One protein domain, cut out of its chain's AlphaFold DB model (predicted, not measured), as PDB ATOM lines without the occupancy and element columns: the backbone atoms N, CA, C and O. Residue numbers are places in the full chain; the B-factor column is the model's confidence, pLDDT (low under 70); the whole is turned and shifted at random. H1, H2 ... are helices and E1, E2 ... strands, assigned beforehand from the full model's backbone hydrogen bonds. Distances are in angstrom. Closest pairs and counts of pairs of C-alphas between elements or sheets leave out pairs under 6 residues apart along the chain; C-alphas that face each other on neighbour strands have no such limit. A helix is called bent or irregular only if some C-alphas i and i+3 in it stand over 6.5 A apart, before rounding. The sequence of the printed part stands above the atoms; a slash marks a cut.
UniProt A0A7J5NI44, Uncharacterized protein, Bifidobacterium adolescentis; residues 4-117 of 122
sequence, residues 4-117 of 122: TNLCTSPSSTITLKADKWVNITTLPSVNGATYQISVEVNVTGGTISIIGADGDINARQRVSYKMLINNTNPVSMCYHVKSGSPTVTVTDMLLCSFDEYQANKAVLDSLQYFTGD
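This is residues 4 to 117 of the 122 residues of an uncharacterized protein of Bifidobacterium adolescentis (UniProt A0A7J5NI44). A strongly twisted sheet of three strands, E3, E2 and E5, has H1 on one face, while the small pair E1 and E4 lies on the side away from H1. E2 and E5, paired along their lengths, fold back together at residues 46 and 86. The 114 printed residues hold E1, E2, E3, E4, E5 and H1 along the chain, mostly strand; the larger sheet has the order E3, E2, E5, antiparallel throughout. The whole is compact, with a radius of gyration of the C-alphas of 13.4 A and spans of 38 by 31 by 23 A.

Residues 14 to 15 pair antiparallel with residues 89 to 90 of E5, residues 79 to 97. E1, residues 22 to 28, is antiparallel to E4, residues 74 to 77, with N 24 and O 75 at 2.8 A, and near E5. E2, residues 34 to 50, forms a hairpin with E3, residues 61 to 68; N 37 and O 65 are 2.9 A apart. E2 is antiparallel to E5, with N 38 and O 94 at 2.9 A. E4 and E5 meet only through their link. H1, residues 98 to 110, is on the sheet at a height of 10.0 A, along the strands at 24 degrees to E2 on the local plane; the closest C-alphas of the two, of Tyr 35 and Phe 98, are 4.9 A apart. In H1, 7 of 9 O i to N i+4 pairs are within hydrogen-bond range.

E1 begins at C-alpha 22 (-19.358, 30.113, -35.979). E2 spans 17.0 A, E3 22.6 A and E5 21.9 A. H1 spans 16.9 A, ends at C-alpha 110 (-8.281, 5.579, -34.855) and is irregular: C-alphas 103 and 106 are 8.5 A apart.

The C-alphas farthest apart, of Gly 84 and Ala 103, are 39.3 A apart. The printed part has no cut, no link between named elements is long, and no printed residue is under 70 in pLDDT.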
ATOM      1  N   THR A   4      -0.831  19.363 -30.886       88.75
ATOM      2  CA  THR A   4      -1.419  20.458 -30.114       88.75
ATOM      3  C   THR A   4      -2.840  20.705 -30.599       88.75
ATOM      4  O   THR A   4      -3.050  21.078 -31.753       88.75
ATOM      5  N   ASN A   5      -3.832  20.494 -29.733       89.50
ATOM      6  CA  ASN A   5      -5.206  20.847 -30.044       89.50
ATOM      7  C   ASN A   5      -5.412  22.341 -29.783       89.50
ATOM      8  O   ASN A   5      -5.314  22.822 -28.659       89.50
ATOM      9  N   LEU A   6      -5.691  23.082 -30.846       89.75
ATOM     10  CA  LEU A   6      -5.872  24.528 -30.839       89.75
ATOM     11  C   LEU A   6      -7.317  24.939 -30.504       89.75
ATOM     12  O   LEU A   6      -7.624  26.131 -30.426       89.75
ATOM     13  N   CYS A   7      -8.222  23.976 -30.310       87.75
ATOM     14  CA  CYS A   7      -9.542  24.239 -29.749       87.75
ATOM     15  C   CYS A   7      -9.418  24.618 -28.272       87.75
ATOM     16  O   CYS A   7      -8.990  23.816 -27.458       87.75
ATOM     17  N   THR A   8      -9.876  25.817 -27.910       76.12
ATOM     18  CA  THR A   8      -9.845  26.331 -26.527       76.12
ATOM     19  C   THR A   8     -10.687  25.502 -25.551       76.12
ATOM     20  O   THR A   8     -10.518  25.585 -24.338       76.12
ATOM     21  N   SER A   9     -11.671  24.755 -26.052       83.50
ATOM     22  CA  SER A   9     -12.507  23.881 -25.227       83.50
ATOM     23  C   SER A   9     -12.937  22.653 -26.033       83.50
ATOM     24  O   SER A   9     -14.059  22.621 -26.540       83.50
ATOM     25  N   PRO A  10     -12.054  21.651 -26.182       84.06
ATOM     26  CA  PRO A  10     -12.280  20.481 -27.038       84.06
ATOM     27  C   PRO A  10     -13.564  19.704 -26.714       84.06
ATOM     28  O   PRO A  10     -14.209  19.165 -27.610       84.06
ATOM     29  N   SER A  11     -13.968  19.697 -25.440       83.19
ATOM     30  CA  SER A  11     -15.169  19.015 -24.942       83.19
ATOM     31  C   SER A  11     -16.444  19.868 -24.963       83.19
ATOM     32  O   SER A  11     -17.491  19.402 -24.519       83.19
ATOM     33  N   SER A  12     -16.380  21.130 -25.398       88.06
ATOM     34  CA  SER A  12     -17.552  22.011 -25.414       88.06
ATOM     35  C   SER A  12     -18.518  21.653 -26.538       88.06
ATOM     36  O   SER A  12     -18.110  21.319 -27.647       88.06
ATOM     37  N   THR A  13     -19.813  21.823 -26.272       94.00
ATOM     38  CA  THR A  13     -20.855  21.749 -27.300       94.00
ATOM     39  C   THR A  13     -21.064  23.120 -27.925       94.00
ATOM     40  O   THR A  13     -21.510  24.054 -27.256       94.00
ATOM     41  N   ILE A  14     -20.800  23.240 -29.223       95.06
ATOM     42  CA  ILE A  14     -21.038  24.470 -29.985       95.06
ATOM     43  C   ILE A  14     -22.239  24.255 -30.900       95.06
ATOM     44  O   ILE A  14     -22.282  23.316 -31.690       95.06
ATOM     45  N   THR A  15     -23.233  25.138 -30.807       97.38
ATOM     46  CA  THR A  15     -24.373  25.142 -31.737       97.38
ATOM     47  C   THR A  15     -24.022  25.978 -32.961       97.38
ATOM     48  O   THR A  15     -23.737  27.173 -32.837       97.38
ATOM     49  N   LEU A  16     -24.053  25.361 -34.140       97.25
ATOM     50  CA  LEU A  16     -23.809  26.061 -35.398       97.25
ATOM     51  C   LEU A  16     -25.065  26.806 -35.862       97.25
ATOM     52  O   LEU A  16     -26.178  26.567 -35.393       97.25
ATOM     53  N   LYS A  17     -24.884  27.718 -36.818       97.50
ATOM     54  CA  LYS A  17     -25.976  28.449 -37.467       97.50
ATOM     55  C   LYS A  17     -25.861  28.273 -38.976       97.50
ATOM     56  O   LYS A  17     -24.770  28.429 -39.517       97.50
ATOM     57  N   ALA A  18     -26.980  27.967 -39.628       97.25
ATOM     58  CA  ALA A  18     -27.030  27.833 -41.081       97.25
ATOM     59  C   ALA A  18     -26.476  29.094 -41.757       97.25
ATOM     60  O   ALA A  18     -26.791  30.212 -41.336       97.25
ATOM     61  N   ASP A  19     -25.631  28.890 -42.769       97.31
ATOM     62  CA  ASP A  19     -25.038  29.934 -43.611       97.31
ATOM     63  C   ASP A  19     -24.231  30.997 -42.842       97.31
ATOM     64  O   ASP A  19     -23.996  32.104 -43.332       97.31
ATOM     65  N   LYS A  20     -23.794  30.677 -41.617       97.06
ATOM     66  CA  LYS A  20     -22.985  31.562 -40.774       97.06
ATOM     67  C   LYS A  20     -21.757  30.835 -40.251       97.06
ATOM     68  O   LYS A  20     -21.843  29.729 -39.727       97.06
ATOM     69  N   TRP A  21     -20.624  31.523 -40.325       94.81
ATOM     70  CA  TRP A  21     -19.389  31.098 -39.682       94.81
ATOM     71  C   TRP A  21     -19.514  31.258 -38.166       94.81
ATOM     72  O   TRP A  21     -19.777  32.355 -37.668       94.81
ATOM     73  N   VAL A  22     -19.361  30.153 -37.443       95.75
ATOM     74  CA  VAL A  22     -19.358  30.113 -35.979       95.75
ATOM     75  C   VAL A  22     -17.987  29.644 -35.513       95.75
ATOM     76  O   VAL A  22     -17.524  28.582 -35.930       95.75
ATOM     77  N   ASN A  23     -17.351  30.442 -34.655       94.44
ATOM     78  CA  ASN A  23     -16.023  30.155 -34.122       94.44
ATOM     79  C   ASN A  23     -16.036  28.857 -33.300       94.44
ATOM     80  O   ASN A  23     -16.880  28.688 -32.419       94.44
ATOM     81  N   ILE A  24     -15.064  27.983 -33.559       91.44
ATOM     82  CA  ILE A  24     -14.777  26.769 -32.778       91.44
ATOM     83  C   ILE A  24     -13.474  26.883 -31.967       91.44
ATOM     84  O   ILE A  24     -13.185  26.039 -31.120       91.44
ATOM     85  N   THR A  25     -12.702  27.950 -32.188       89.50
ATOM     86  CA  THR A  25     -11.565  28.363 -31.352       89.50
ATOM     87  C   THR A  25     -11.812  29.763 -30.788       89.50
ATOM     88  O   THR A  25     -12.680  30.496 -31.268       89.50
ATOM     89  N   THR A  26     -11.049  30.167 -29.770       83.56
ATOM     90  CA  THR A  26     -11.010  31.573 -29.317       83.56
ATOM     91  C   THR A  26      -9.741  32.292 -29.755       83.56
ATOM     92  O   THR A  26      -9.751  33.514 -29.894       83.56
ATOM     93  N   LEU A  27      -8.655  31.548 -29.983       86.12
ATOM     94  CA  LEU A  27      -7.395  32.116 -30.433       86.12
ATOM     95  C   LEU A  27      -7.426  32.399 -31.945       86.12
ATOM     96  O   LEU A  27      -7.995  31.597 -32.698       86.12
ATOM     97  N   PRO A  28      -6.813  33.516 -32.385       89.50
ATOM     98  CA  PRO A  28      -6.605  33.835 -33.794       89.50
ATOM     99  C   PRO A  28      -5.931  32.706 -34.573       89.50
ATOM    100  O   PRO A  28      -4.998  32.071 -34.083       89.50
ATOM    101  N   SER A  29      -6.355  32.507 -35.818       92.19
ATOM    102  CA  SER A  29      -5.640  31.667 -36.771       92.19
ATOM    103  C   SER A  29      -4.413  32.370 -37.352       92.19
ATOM    104  O   SER A  29      -4.315  33.598 -37.401       92.19
ATOM    105  N   VAL A  30      -3.513  31.570 -37.916       93.88
ATOM    106  CA  VAL A  30      -2.431  32.053 -38.784       93.88
ATOM    107  C   VAL A  30      -2.915  32.122 -40.237       93.88
ATOM    108  O   VAL A  30      -3.381  31.123 -40.786       93.88
ATOM    109  N   ASN A  31      -2.792  33.292 -40.870       94.94
ATOM    110  CA  ASN A  31      -3.128  33.473 -42.284       94.94
ATOM    111  C   ASN A  31      -2.194  32.636 -43.178       94.94
ATOM    112  O   ASN A  31      -0.980  32.649 -42.990       94.94
ATOM    113  N   GLY A  32      -2.755  31.916 -44.149       94.69
ATOM    114  CA  GLY A  32      -2.042  30.991 -45.031       94.69
ATOM    115  C   GLY A  32      -1.793  29.602 -44.432       94.69
ATOM    116  O   GLY A  32      -1.327  28.717 -45.147       94.69
ATOM    117  N   ALA A  33      -2.114  29.376 -43.155       94.75
ATOM    118  CA  ALA A  33      -1.972  28.059 -42.545       94.75
ATOM    119  C   ALA A  33      -3.091  27.110 -42.989       94.75
ATOM    120  O   ALA A  33      -4.245  27.509 -43.173       94.75
ATOM    121  N   THR A  34      -2.740  25.831 -43.119       96.31
ATOM    122  CA  THR A  34      -3.711  24.750 -43.303       96.31
ATOM    123  C   THR A  34      -3.875  24.011 -41.984       96.31
ATOM    124  O   THR A  34      -2.893  23.528 -41.416       96.31
ATOM    125  N   TYR A  35      -5.116  23.903 -41.517       95.44
ATOM    126  CA  TYR A  35      -5.459  23.125 -40.329       95.44
ATOM    127  C   TYR A  35      -6.207  21.859 -40.719       95.44
ATOM    128  O   TYR A  35      -6.972  21.850 -41.689       95.44
ATOM    129  N   GLN A  36      -6.003  20.806 -39.934       95.62
ATOM    130  CA  GLN A  36      -6.907  19.669 -39.892       95.62
ATOM    131  C   GLN A  36      -7.972  19.935 -38.828       95.62
ATOM    132  O   GLN A  36      -7.638  20.223 -37.678       95.62
ATOM    133  N   ILE A  37      -9.238  19.802 -39.214       95.00
ATOM    134  CA  ILE A  37     -10.399  19.910 -38.331       95.00
ATOM    135  C   ILE A  37     -11.052  18.533 -38.266       95.00
ATOM    136  O   ILE A  37     -11.383  17.959 -39.303       95.00
ATOM    137  N   SER A  38     -11.241  18.000 -37.062       94.25
ATOM    138  CA  SER A  38     -12.016  16.782 -36.828       94.25
ATOM    139  C   SER A  38     -12.972  17.006 -35.673       94.25
ATOM    140  O   SER A  38     -12.546  17.368 -34.583       94.25
ATOM    141  N   VAL A  39     -14.267  16.832 -35.912       94.19
ATOM    142  CA  VAL A  39     -15.297  17.067 -34.898       94.19
ATOM    143  C   VAL A  39     -16.369  15.998 -34.988       94.19
ATOM    144  O   VAL A  39     -16.595  15.403 -36.046       94.19
ATOM    145  N   GLU A  40     -17.081  15.770 -33.895       94.75
ATOM    146  CA  GLU A  40     -18.390  15.148 -33.989       94.75
ATOM    147  C   GLU A  40     -19.430  16.165 -34.408       94.75
ATOM    148  O   GLU A  40     -19.559  17.215 -33.786       94.75
ATOM    149  N   VAL A  41     -20.201  15.837 -35.435       96.75
ATOM    150  CA  VAL A  41     -21.342  16.634 -35.864       96.75
ATOM    151  C   VAL A  41     -22.592  15.852 -35.529       96.75
ATOM    152  O   VAL A  41     -22.771  14.735 -36.006       96.75
ATOM    153  N   ASN A  42     -23.475  16.444 -34.735       97.81
ATOM    154  CA  ASN A  42     -24.804  15.913 -34.490       97.81
ATOM    155  C   ASN A  42     -25.843  16.786 -35.195       97.81
ATOM    156  O   ASN A  42     -25.949  17.984 -34.915       97.81
ATOM    157  N   VAL A  43     -26.594  16.167 -36.106       98.38
ATOM    158  CA  VAL A  43     -27.647  16.796 -36.908       98.38
ATOM    159  C   VAL A  43     -28.976  16.142 -36.573       98.38
ATOM    160  O   VAL A  43     -29.089  14.920 -36.549       98.38
ATOM    161  N   THR A  44     -29.990  16.965 -36.333       98.12
ATOM    162  CA  THR A  44     -31.370  16.516 -36.116       98.12
ATOM    163  C   THR A  44     -32.321  17.361 -36.953       98.12
ATOM    164  O   THR A  44     -32.074  18.548 -37.139       98.12
ATOM    165  N   GLY A  45     -33.404  16.771 -37.467       97.06
ATOM    166  CA  GLY A  45     -34.458  17.511 -38.179       97.06
ATOM    167  C   GLY A  45     -34.140  17.921 -39.624       97.06
ATOM    168  O   GLY A  45     -34.886  18.711 -40.203       97.06
ATOM    169  N   GLY A  46     -33.065  17.407 -40.230       97.69
ATOM    170  CA  GLY A  46     -32.732  17.705 -41.623       97.69
ATOM    171  C   GLY A  46     -31.409  17.111 -42.094       97.69
ATOM    172  O   GLY A  46     -30.778  16.327 -41.386       97.69
ATOM    173  N   THR A  47     -30.993  17.534 -43.284       98.50
ATOM    174  CA  THR A  47     -29.707  17.188 -43.900       98.50
ATOM    175  C   THR A  47     -28.918  18.464 -44.168       98.50
ATOM    176  O   THR A  47     -29.490  19.478 -44.585       98.50
ATOM    177  N   ILE A  48     -27.606  18.425 -43.953       98.56
ATOM    178  CA  ILE A  48     -26.689  19.548 -44.170       98.56
ATOM    179  C   ILE A  48     -25.483  19.131 -45.012       98.56
ATOM    180  O   ILE A  48     -25.170  17.950 -45.102       98.56
ATOM    181  N   SER A  49     -24.751  20.112 -45.533       98.00
ATOM    182  CA  SER A  49     -23.354  19.946 -45.960       98.00
ATOM    183  C   SER A  49     -22.478  20.957 -45.227       98.00
ATOM    184  O   SER A  49     -22.878  22.115 -45.091       98.00
ATOM    185  N   ILE A  50     -21.283  20.562 -44.799       97.56
ATOM    186  CA  ILE A  50     -20.318  21.463 -44.149       97.56
ATOM    187  C   ILE A  50     -19.333  21.992 -45.189       97.56
ATOM    188  O   ILE A  50     -18.844  21.239 -46.028       97.56
ATOM    189  N   ILE A  51     -19.015  23.286 -45.133       94.38
ATOM    190  CA  ILE A  51     -18.008  23.869 -46.027       94.38
ATOM    191  C   ILE A  51     -16.643  23.240 -45.725       94.38
ATOM    192  O   ILE A  51     -16.131  23.356 -44.614       94.38
ATOM    193  N   GLY A  52     -16.049  22.606 -46.738       90.56
ATOM    194  CA  GLY A  52     -14.747  21.944 -46.649       90.56
ATOM    195  C   GLY A  52     -14.810  20.452 -46.326       90.56
ATOM    196  O   GLY A  52     -13.793  19.785 -46.481       90.56
ATOM    197  N   ALA A  53     -15.972  19.922 -45.937       93.94
ATOM    198  CA  ALA A  53     -16.177  18.493 -45.738       93.94
ATOM    199  C   ALA A  53     -16.899  17.861 -46.934       93.94
ATOM    200  O   ALA A  53     -17.757  18.489 -47.557       93.94
ATOM    201  N   ASP A  54     -16.580  16.599 -47.208       91.50
ATOM    202  CA  ASP A  54     -17.243  15.829 -48.253       91.50
ATOM    203  C   ASP A  54     -18.525  15.170 -47.729       91.50
ATOM    204  O   ASP A  54     -18.567  14.631 -46.622       91.50
ATOM    205  N   GLY A  55     -19.552  15.160 -48.578       94.12
ATOM    206  CA  GLY A  55     -20.807  14.458 -48.329       94.12
ATOM    207  C   GLY A  55     -21.850  15.244 -47.532       94.12
ATOM    208  O   GLY A  55     -21.597  16.296 -46.942       94.12
ATOM    209  N   ASP A  56     -23.062  14.696 -47.549       97.62
ATOM    210  CA  ASP A  56     -24.202  15.210 -46.801       97.62
ATOM    211  C   ASP A  56     -24.302  14.515 -45.431       97.62
ATOM    212  O   ASP A  56     -24.021  13.324 -45.280       97.62
ATOM    213  N   ILE A  57     -24.731  15.263 -44.417       97.75
ATOM    214  CA  ILE A  57     -24.786  14.839 -43.016       97.75
ATOM    215  C   ILE A  57     -26.227  14.983 -42.531       97.75
ATOM    216  O   ILE A  57     -26.792  16.074 -42.560       97.75
ATOM    217  N   ASN A  58     -26.824  13.892 -42.061       97.44
ATOM    218  CA  ASN A  58     -28.210  13.861 -41.572       97.44
ATOM    219  C   ASN A  58     -28.365  13.207 -40.186       97.44
ATOM    220  O   ASN A  58     -29.477  13.089 -39.678       97.44
ATOM    221  N   ALA A  59     -27.257  12.776 -39.586       97.62
ATOM    222  CA  ALA A  59     -27.203  12.123 -38.288       97.62
ATOM    223  C   ALA A  59     -25.842  12.380 -37.630       97.62
ATOM    224  O   ALA A  59     -24.956  13.000 -38.226       97.62
ATOM    225  N   ARG A  60     -25.682  11.894 -36.395       96.88
ATOM    226  CA  ARG A  60     -24.423  11.965 -35.651       96.88
ATOM    227  C   ARG A  60     -23.307  11.230 -36.396       96.88
ATOM    228  O   ARG A  60     -23.411  10.025 -36.604       96.88
ATOM    229  N   GLN A  61     -22.243  11.939 -36.758       94.88
ATOM    230  CA  GLN A  61     -21.037  11.340 -37.332       94.88
ATOM    231  C   GLN A  61     -19.799  12.204 -37.094       94.88
ATOM    232  O   GLN A  61     -19.893  13.423 -36.935       94.88
ATOM    233  N   ARG A  62     -18.621  11.571 -37.095       93.81
ATOM    234  CA  ARG A  62     -17.349  12.293 -37.127       93.81
ATOM    235  C   ARG A  62     -17.102  12.816 -38.536       93.81
ATOM    236  O   ARG A  62     -17.148  12.054 -39.496       93.81
ATOM    237  N   VAL A  63     -16.774  14.096 -38.637       94.38
ATOM    238  CA  VAL A  63     -16.362  14.736 -39.884       94.38
ATOM    239  C   VAL A  63     -14.924  15.199 -39.724       94.38
ATOM    240  O   VAL A  63     -14.579  15.805 -38.711       94.38
ATOM    241  N   SER A  64     -14.079  14.892 -40.706       93.75
ATOM    242  CA  SER A  64     -12.660  15.247 -40.698       93.75
ATOM    243  C   SER A  64     -12.269  15.835 -42.046       93.75
ATOM    244  O   SER A  64     -12.477  15.200 -43.077       93.75
ATOM    245  N   TYR A  65     -11.730  17.051 -42.050       95.25
ATOM    246  CA  TYR A  65     -11.372  17.758 -43.274       95.25
ATOM    247  C   TYR A  65     -10.259  18.783 -43.052       95.25
ATOM    248  O   TYR A  65      -9.983  19.213 -41.932       95.25
ATOM    249  N   LYS A  66      -9.616  19.178 -44.151       95.31
ATOM    250  CA  LYS A  66      -8.576  20.208 -44.159       95.31
ATOM    251  C   LYS A  66      -9.154  21.552 -44.581       95.31
ATOM    252  O   LYS A  66      -9.979  21.614 -45.491       95.31
ATOM    253  N   MET A  67      -8.673  22.630 -43.974       94.56
ATOM    254  CA  MET A  67      -9.092  23.987 -44.319       94.56
ATOM    255  C   MET A  67      -7.890  24.925 -44.404       94.56
ATOM    256  O   MET A  67      -7.118  25.040 -43.454       94.56
ATOM    257  N   LEU A  68      -7.751  25.604 -45.548       94.69
ATOM    258  CA  LEU A  68      -6.798  26.698 -45.736       94.69
ATOM    259  C   LEU A  68      -7.412  27.987 -45.190       94.69
ATOM    260  O   LEU A  68      -8.493  28.392 -45.623       94.69
ATOM    261  N   ILE A  69      -6.716  28.643 -44.269       93.62
ATOM    262  CA  ILE A  69      -7.173  29.898 -43.683       93.62
ATOM    263  C   ILE A  69      -6.581  31.085 -44.439       93.62
ATOM    264  O   ILE A  69      -5.380  31.140 -44.678       93.62
ATOM    265  N   ASN A  70      -7.421  32.058 -44.787       93.44
ATOM    266  CA  ASN A  70      -7.046  33.272 -45.522       93.44
ATOM    267  C   ASN A  70      -7.220  34.566 -44.698       93.44
ATOM    268  O   ASN A  70      -7.330  35.658 -45.253       93.44
ATOM    269  N   ASN A  71      -7.316  34.439 -43.374       92.56
ATOM    270  CA  ASN A  71      -7.496  35.541 -42.436       92.56
ATOM    271  C   ASN A  71      -6.825  35.218 -41.086       92.56
ATOM    272  O   ASN A  71      -6.136  34.208 -40.944       92.56
ATOM    273  N   THR A  72      -6.994  36.094 -40.101       93.94
ATOM    274  CA  THR A  72      -6.436  35.937 -38.748       93.94
ATOM    275  C   THR A  72      -7.520  35.889 -37.670       93.94
ATOM    276  O   THR A  72      -7.261  36.211 -36.516       93.94
ATOM    277  N   ASN A  73      -8.763  35.563 -38.030       93.81
ATOM    278  CA  ASN A  73      -9.846  35.398 -37.063       93.81
ATOM    279  C   ASN A  73      -9.775  34.000 -36.427       93.81
ATOM    280  O   ASN A  73      -9.084  33.125 -36.942       93.81
ATOM    281  N   PRO A  74     -10.483  33.741 -35.320       94.38
ATOM    282  CA  PRO A  74     -10.612  32.381 -34.818       94.38
ATOM    283  C   PRO A  74     -11.187  31.435 -35.878       94.38
ATOM    284  O   PRO A  74     -12.026  31.823 -36.702       94.38
ATOM    285  N   VAL A  75     -10.745  30.178 -35.859       94.19
ATOM    286  CA  VAL A  75     -11.208  29.198 -36.840       94.19
ATOM    287  C   VAL A  75     -12.685  28.916 -36.605       94.19
ATOM    288  O   VAL A  75     -13.141  28.774 -35.470       94.19
ATOM    289  N   SER A  76     -13.436  28.871 -37.701       93.94
ATOM    290  CA  SER A  76     -14.889  28.773 -37.699       93.94
ATOM    291  C   SER A  76     -15.380  27.628 -38.567       93.94
ATOM    292  O   SER A  76     -14.729  27.249 -39.539       93.94
ATOM    293  N   MET A  77     -16.577  27.142 -38.261       95.25
ATOM    294  CA  MET A  77     -17.314  26.195 -39.092       95.25
ATOM    295  C   MET A  77     -18.588  26.838 -39.635       95.25
ATOM    296  O   MET A  77     -19.202  27.680 -38.979       95.25
ATOM    297  N   CYS A  78     -18.989  26.422 -40.832       96.38
ATOM    298  CA  CYS A  78     -20.227  26.837 -41.482       96.38
ATOM    299  C   CYS A  78     -20.854  25.631 -42.186       96.38
ATOM    300  O   CYS A  78     -20.144  24.784 -42.738       96.38
ATOM    301  N   TYR A  79     -22.182  25.564 -42.172       98.06
ATOM    302  CA  TYR A  79     -22.939  24.553 -42.897       98.06
ATOM    303  C   TYR A  79     -24.052  25.191 -43.726       98.06
ATOM    304  O   TYR A  79     -24.589  26.242 -43.373       98.06
ATOM    305  N   HIS A  80     -24.429  24.493 -44.792       98.25
ATOM    306  CA  HIS A  80     -25.597  24.786 -45.614       98.25
ATOM    307  C   HIS A  80     -26.688  23.756 -45.350       98.25
ATOM    308  O   HIS A  80     -26.406  22.564 -45.204       98.25
ATOM    309  N   VAL A  81     -27.940  24.205 -45.319       98.44
ATOM    310  CA  VAL A  81     -29.093  23.303 -45.263       98.44
ATOM    311  C   VAL A  81     -29.303  22.681 -46.641       98.44
ATOM    312  O   VAL A  81     -29.389  23.390 -47.641       98.44
ATOM    313  N   LYS A  82     -29.413  21.353 -46.693       98.31
ATOM    314  CA  LYS A  82     -29.827  20.611 -47.894       98.31
ATOM    315  C   LYS A  82     -31.318  20.309 -47.875       98.31
ATOM    316  O   LYS A  82     -31.973  20.394 -48.909       98.31
ATOM    317  N   SER A  83     -31.859  19.971 -46.706       98.12
ATOM    318  CA  SER A  83     -33.289  19.717 -46.516       98.12
ATOM    319  C   SER A  83     -33.700  19.830 -45.046       98.12
ATOM    320  O   SER A  83     -32.875  19.708 -44.138       98.12
ATOM    321  N   GLY A  84     -35.000  20.037 -44.813       97.81
ATOM    322  CA  GLY A  84     -35.583  20.094 -43.472       97.81
ATOM    323  C   GLY A  84     -35.281  21.391 -42.719       97.81
ATOM    324  O   GLY A  84     -35.093  22.452 -43.311       97.81
ATOM    325  N   SER A  85     -35.274  21.309 -41.392       97.50
ATOM    326  CA  SER A  85     -34.979  22.419 -40.476       97.50
ATOM    327  C   SER A  85     -33.967  21.946 -39.433       97.50
ATOM    328  O   SER A  85     -34.339  21.635 -38.300       97.50
ATOM    329  N   PRO A  86     -32.690  21.807 -39.834       97.94
ATOM    330  CA  PRO A  86     -31.711  21.106 -39.031       97.94
ATOM    331  C   PRO A  86     -31.272  21.916 -37.812       97.94
ATOM    332  O   PRO A  86     -30.952  23.101 -37.917       97.94
ATOM    333  N   THR A  87     -31.166  21.238 -36.672       98.25
ATOM    334  CA  THR A  87     -30.374  21.696 -35.525       98.25
ATOM    335  C   THR A  87     -29.031  20.985 -35.554       98.25
ATOM    336  O   THR A  87     -28.987  19.754 -35.628       98.25
ATOM    337  N   VAL A  88     -27.946  21.763 -35.517       98.31
ATOM    338  CA  VAL A  88     -26.578  21.263 -35.683       98.31
ATOM    339  C   VAL A  88     -25.729  21.648 -34.483       98.31
ATOM    340  O   VAL A  88     -25.604  22.826 -34.140       98.31
ATOM    341  N   THR A  89     -25.111  20.644 -33.879       97.88
ATOM    342  CA  THR A  89     -24.168  20.807 -32.768       97.88
ATOM    343  C   THR A  89     -22.856  20.121 -33.099       97.88
ATOM    344  O   THR A  89     -22.866  19.085 -33.768       97.88
ATOM    345  N   VAL A  90     -21.749  20.703 -32.639       95.44
ATOM    346  CA  VAL A  90     -20.415  20.110 -32.739       95.44
ATOM    347  C   VAL A  90     -19.798  19.905 -31.360       95.44
ATOM    348  O   VAL A  90     -19.963  20.749 -30.477       95.44
ATOM    349  N   THR A  91     -19.132  18.765 -31.193       94.44
ATOM    350  CA  THR A  91     -18.490  18.272 -29.960       94.44
ATOM    351  C   THR A  91     -17.213  17.511 -30.313       94.44
ATOM    352  O   THR A  91     -16.932  17.312 -31.497       94.44
ATOM    353  N   ASP A  92     -16.449  17.076 -29.305       92.44
ATOM    354  CA  ASP A  92     -15.221  16.281 -29.459       92.44
ATOM    355  C   ASP A  92     -14.302  16.866 -30.531       92.44
ATOM    356  O   ASP A  92     -14.059  16.261 -31.577       92.44
ATOM    357  N   MET A  93     -13.875  18.105 -30.320       92.44
ATOM    358  CA  MET A  93     -13.228  18.884 -31.364       92.44
ATOM    359  C   MET A  93     -11.712  18.734 -31.310       92.44
ATOM    360  O   MET A  93     -11.083  18.932 -30.270       92.44
ATOM    361  N   LEU A  94     -11.127  18.458 -32.468       93.12
ATOM    362  CA  LEU A  94      -9.706  18.566 -32.749       93.12
ATOM    363  C   LEU A  94      -9.488  19.615 -33.832       93.12
ATOM    364  O   LEU A  94     -10.028  19.510 -34.937       93.12
ATOM    365  N   LEU A  95      -8.606  20.564 -33.539       94.19
ATOM    366  CA  LEU A  95      -7.998  21.426 -34.536       94.19
ATOM    367  C   LEU A  95      -6.486  21.421 -34.337       94.19
ATOM    368  O   LEU A  95      -6.009  21.803 -33.278       94.19
ATOM    369  N   CYS A  96      -5.724  21.006 -35.342       93.38
ATOM    370  CA  CYS A  96      -4.258  21.027 -35.297       93.38
ATOM    371  C   CYS A  96      -3.687  21.453 -36.649       93.38
ATOM    372  O   CYS A  96      -4.421  21.531 -37.645       93.38
ATOM    373  N   SER A  97      -2.392  21.766 -36.705       93.81
ATOM    374  CA  SER A  97      -1.750  22.030 -37.993       93.81
ATOM    375  C   SER A  97      -1.811  20.787 -38.886       93.81
ATOM    376  O   SER A  97      -1.825  19.649 -38.412       93.81
ATOM    377  N   PHE A  98      -1.856  20.989 -40.202       94.69
ATOM    378  CA  PHE A  98      -1.902  19.860 -41.130       94.69
ATOM    379  C   PHE A  98      -0.664  18.953 -41.017       94.69
ATOM    380  O   PHE A  98      -0.795  17.736 -41.124       94.69
ATOM    381  N   ASP A  99       0.508  19.521 -40.730       93.25
ATOM    382  CA  ASP A  99       1.749  18.761 -40.556       93.25
ATOM    383  C   ASP A  99       1.710  17.876 -39.298       93.25
ATOM    384  O   ASP A  99       2.059  16.694 -39.368       93.25
ATOM    385  N   GLU A 100       1.208  18.396 -38.168       93.12
ATOM    386  CA  GLU A 100       0.974  17.601 -36.950       93.12
ATOM    387  C   GLU A 100      -0.006  16.453 -37.211       93.12
ATOM    388  O   GLU A 100       0.216  15.335 -36.734       93.12
ATOM    389  N   TYR A 101      -1.071  16.707 -37.982       93.50
ATOM    390  CA  TYR A 101      -2.021  15.667 -38.367       93.50
ATOM    391  C   TYR A 101      -1.355  14.585 -39.217       93.50
ATOM    392  O   TYR A 101      -1.473  13.406 -38.891       93.50
ATOM    393  N   GLN A 102      -0.623  14.955 -40.274       93.94
ATOM    394  CA  GLN A 102       0.040  13.980 -41.147       93.94
ATOM    395  C   GLN A 102       1.043  13.115 -40.379       93.94
ATOM    396  O   GLN A 102       1.067  11.897 -40.560       93.94
ATOM    397  N   ALA A 103       1.811  13.711 -39.464       93.88
ATOM    398  CA  ALA A 103       2.776  12.988 -38.642       93.88
ATOM    399  C   ALA A 103       2.134  11.980 -37.665       93.88
ATOM    400  O   ALA A 103       2.817  11.061 -37.216       93.88
ATOM    401  N   ASN A 104       0.844  12.129 -37.337       92.00
ATOM    402  CA  ASN A 104       0.133  11.300 -36.354       92.00
ATOM    403  C   ASN A 104      -1.150  10.654 -36.908       92.00
ATOM    404  O   ASN A 104      -1.980  10.156 -36.144       92.00
ATOM    405  N   LYS A 105      -1.316  10.640 -38.235       91.56
ATOM    406  CA  LYS A 105      -2.569  10.294 -38.918       91.56
ATOM    407  C   LYS A 105      -3.157   8.958 -38.477       91.56
ATOM    408  O   LYS A 105      -4.342   8.890 -38.179       91.56
ATOM    409  N   ALA A 106      -2.332   7.914 -38.391       90.81
ATOM    410  CA  ALA A 106      -2.791   6.578 -38.010       90.81
ATOM    411  C   ALA A 106      -3.440   6.555 -36.616       90.81
ATOM    412  O   ALA A 106      -4.469   5.912 -36.426       90.81
ATOM    413  N   VAL A 107      -2.867   7.289 -35.657       90.00
ATOM    414  CA  VAL A 107      -3.427   7.402 -34.308       90.00
ATOM    415  C   VAL A 107      -4.691   8.248 -34.345       90.00
ATOM    416  O   VAL A 107      -5.729   7.789 -33.883       90.00
ATOM    417  N   LEU A 108      -4.637   9.441 -34.940       90.56
ATOM    418  CA  LEU A 108      -5.767  10.374 -34.954       90.56
ATOM    419  C   LEU A 108      -6.999   9.813 -35.678       90.56
ATOM    420  O   LEU A 108      -8.113  10.014 -35.204       90.56
ATOM    421  N   ASP A 109      -6.811   9.059 -36.760       89.56
ATOM    422  CA  ASP A 109      -7.905   8.398 -37.481       89.56
ATOM    423  C   ASP A 109      -8.514   7.224 -36.692       89.56
ATOM    424  O   ASP A 109      -9.648   6.830 -36.956       89.56
ATOM    425  N   SER A 110      -7.781   6.657 -35.724       87.25
ATOM    426  CA  SER A 110      -8.281   5.579 -34.855       87.25
ATOM    427  C   SER A 110      -9.061   6.087 -33.637       87.25
ATOM    428  O   SER A 110      -9.740   5.304 -32.967       87.25
ATOM    429  N   LEU A 111      -8.966   7.385 -33.329       86.25
ATOM    430  CA  LEU A 111      -9.584   7.963 -32.143       86.25
ATOM    431  C   LEU A 111     -11.085   8.179 -32.333       86.25
ATOM    432  O   LEU A 111     -11.548   8.713 -33.339       86.25
ATOM    433  N   GLN A 112     -11.846   7.820 -31.300       82.50
ATOM    434  CA  GLN A 112     -13.299   7.997 -31.278       82.50
ATOM    435  C   GLN A 112     -13.734   9.344 -30.685       82.50
ATOM    436  O   GLN A 112     -14.824   9.808 -31.004       82.50
ATOM    437  N   TYR A 113     -12.917  10.001 -29.854       83.19
ATOM    438  CA  TYR A 113     -13.239  11.284 -29.204       83.19
ATOM    439  C   TYR A 113     -11.981  12.101 -28.859       83.19
ATOM    440  O   TYR A 113     -10.877  11.558 -28.803       83.19
ATOM    441  N   PHE A 114     -12.163  13.409 -28.630       85.62
ATOM    442  CA  PHE A 114     -11.103  14.387 -28.349       85.62
ATOM    443  C   PHE A 114     -11.471  15.220 -27.111       85.62
ATOM    444  O   PHE A 114     -12.472  15.930 -27.124       85.62
ATOM    445  N   THR A 115     -10.685  15.132 -26.035       79.94
ATOM    446  CA  THR A 115     -11.029  15.747 -24.731       79.94
ATOM    447  C   THR A 115      -9.945  16.650 -24.142       79.94
ATOM    448  O   THR A 115     -10.151  17.184 -23.057       79.94
ATOM    449  N   GLY A 116      -8.794  16.816 -24.802       78.75
ATOM    450  CA  GLY A 116      -7.646  17.530 -24.235       78.75
ATOM    451  C   GLY A 116      -6.977  18.509 -25.197       78.75
ATOM    452  O   GLY A 116      -7.010  18.320 -26.415       78.75
ATOM    453  N   ASP A 117      -6.349  19.535 -24.617       73.50
ATOM    454  CA  ASP A 117      -5.538  20.546 -25.319       73.50
ATOM    455  C   ASP A 117      -4.242  19.940 -25.881       73.50
ATOM    456  O   ASP A 117      -3.700  20.374 -26.895       73.50
TER     457      ASP A 117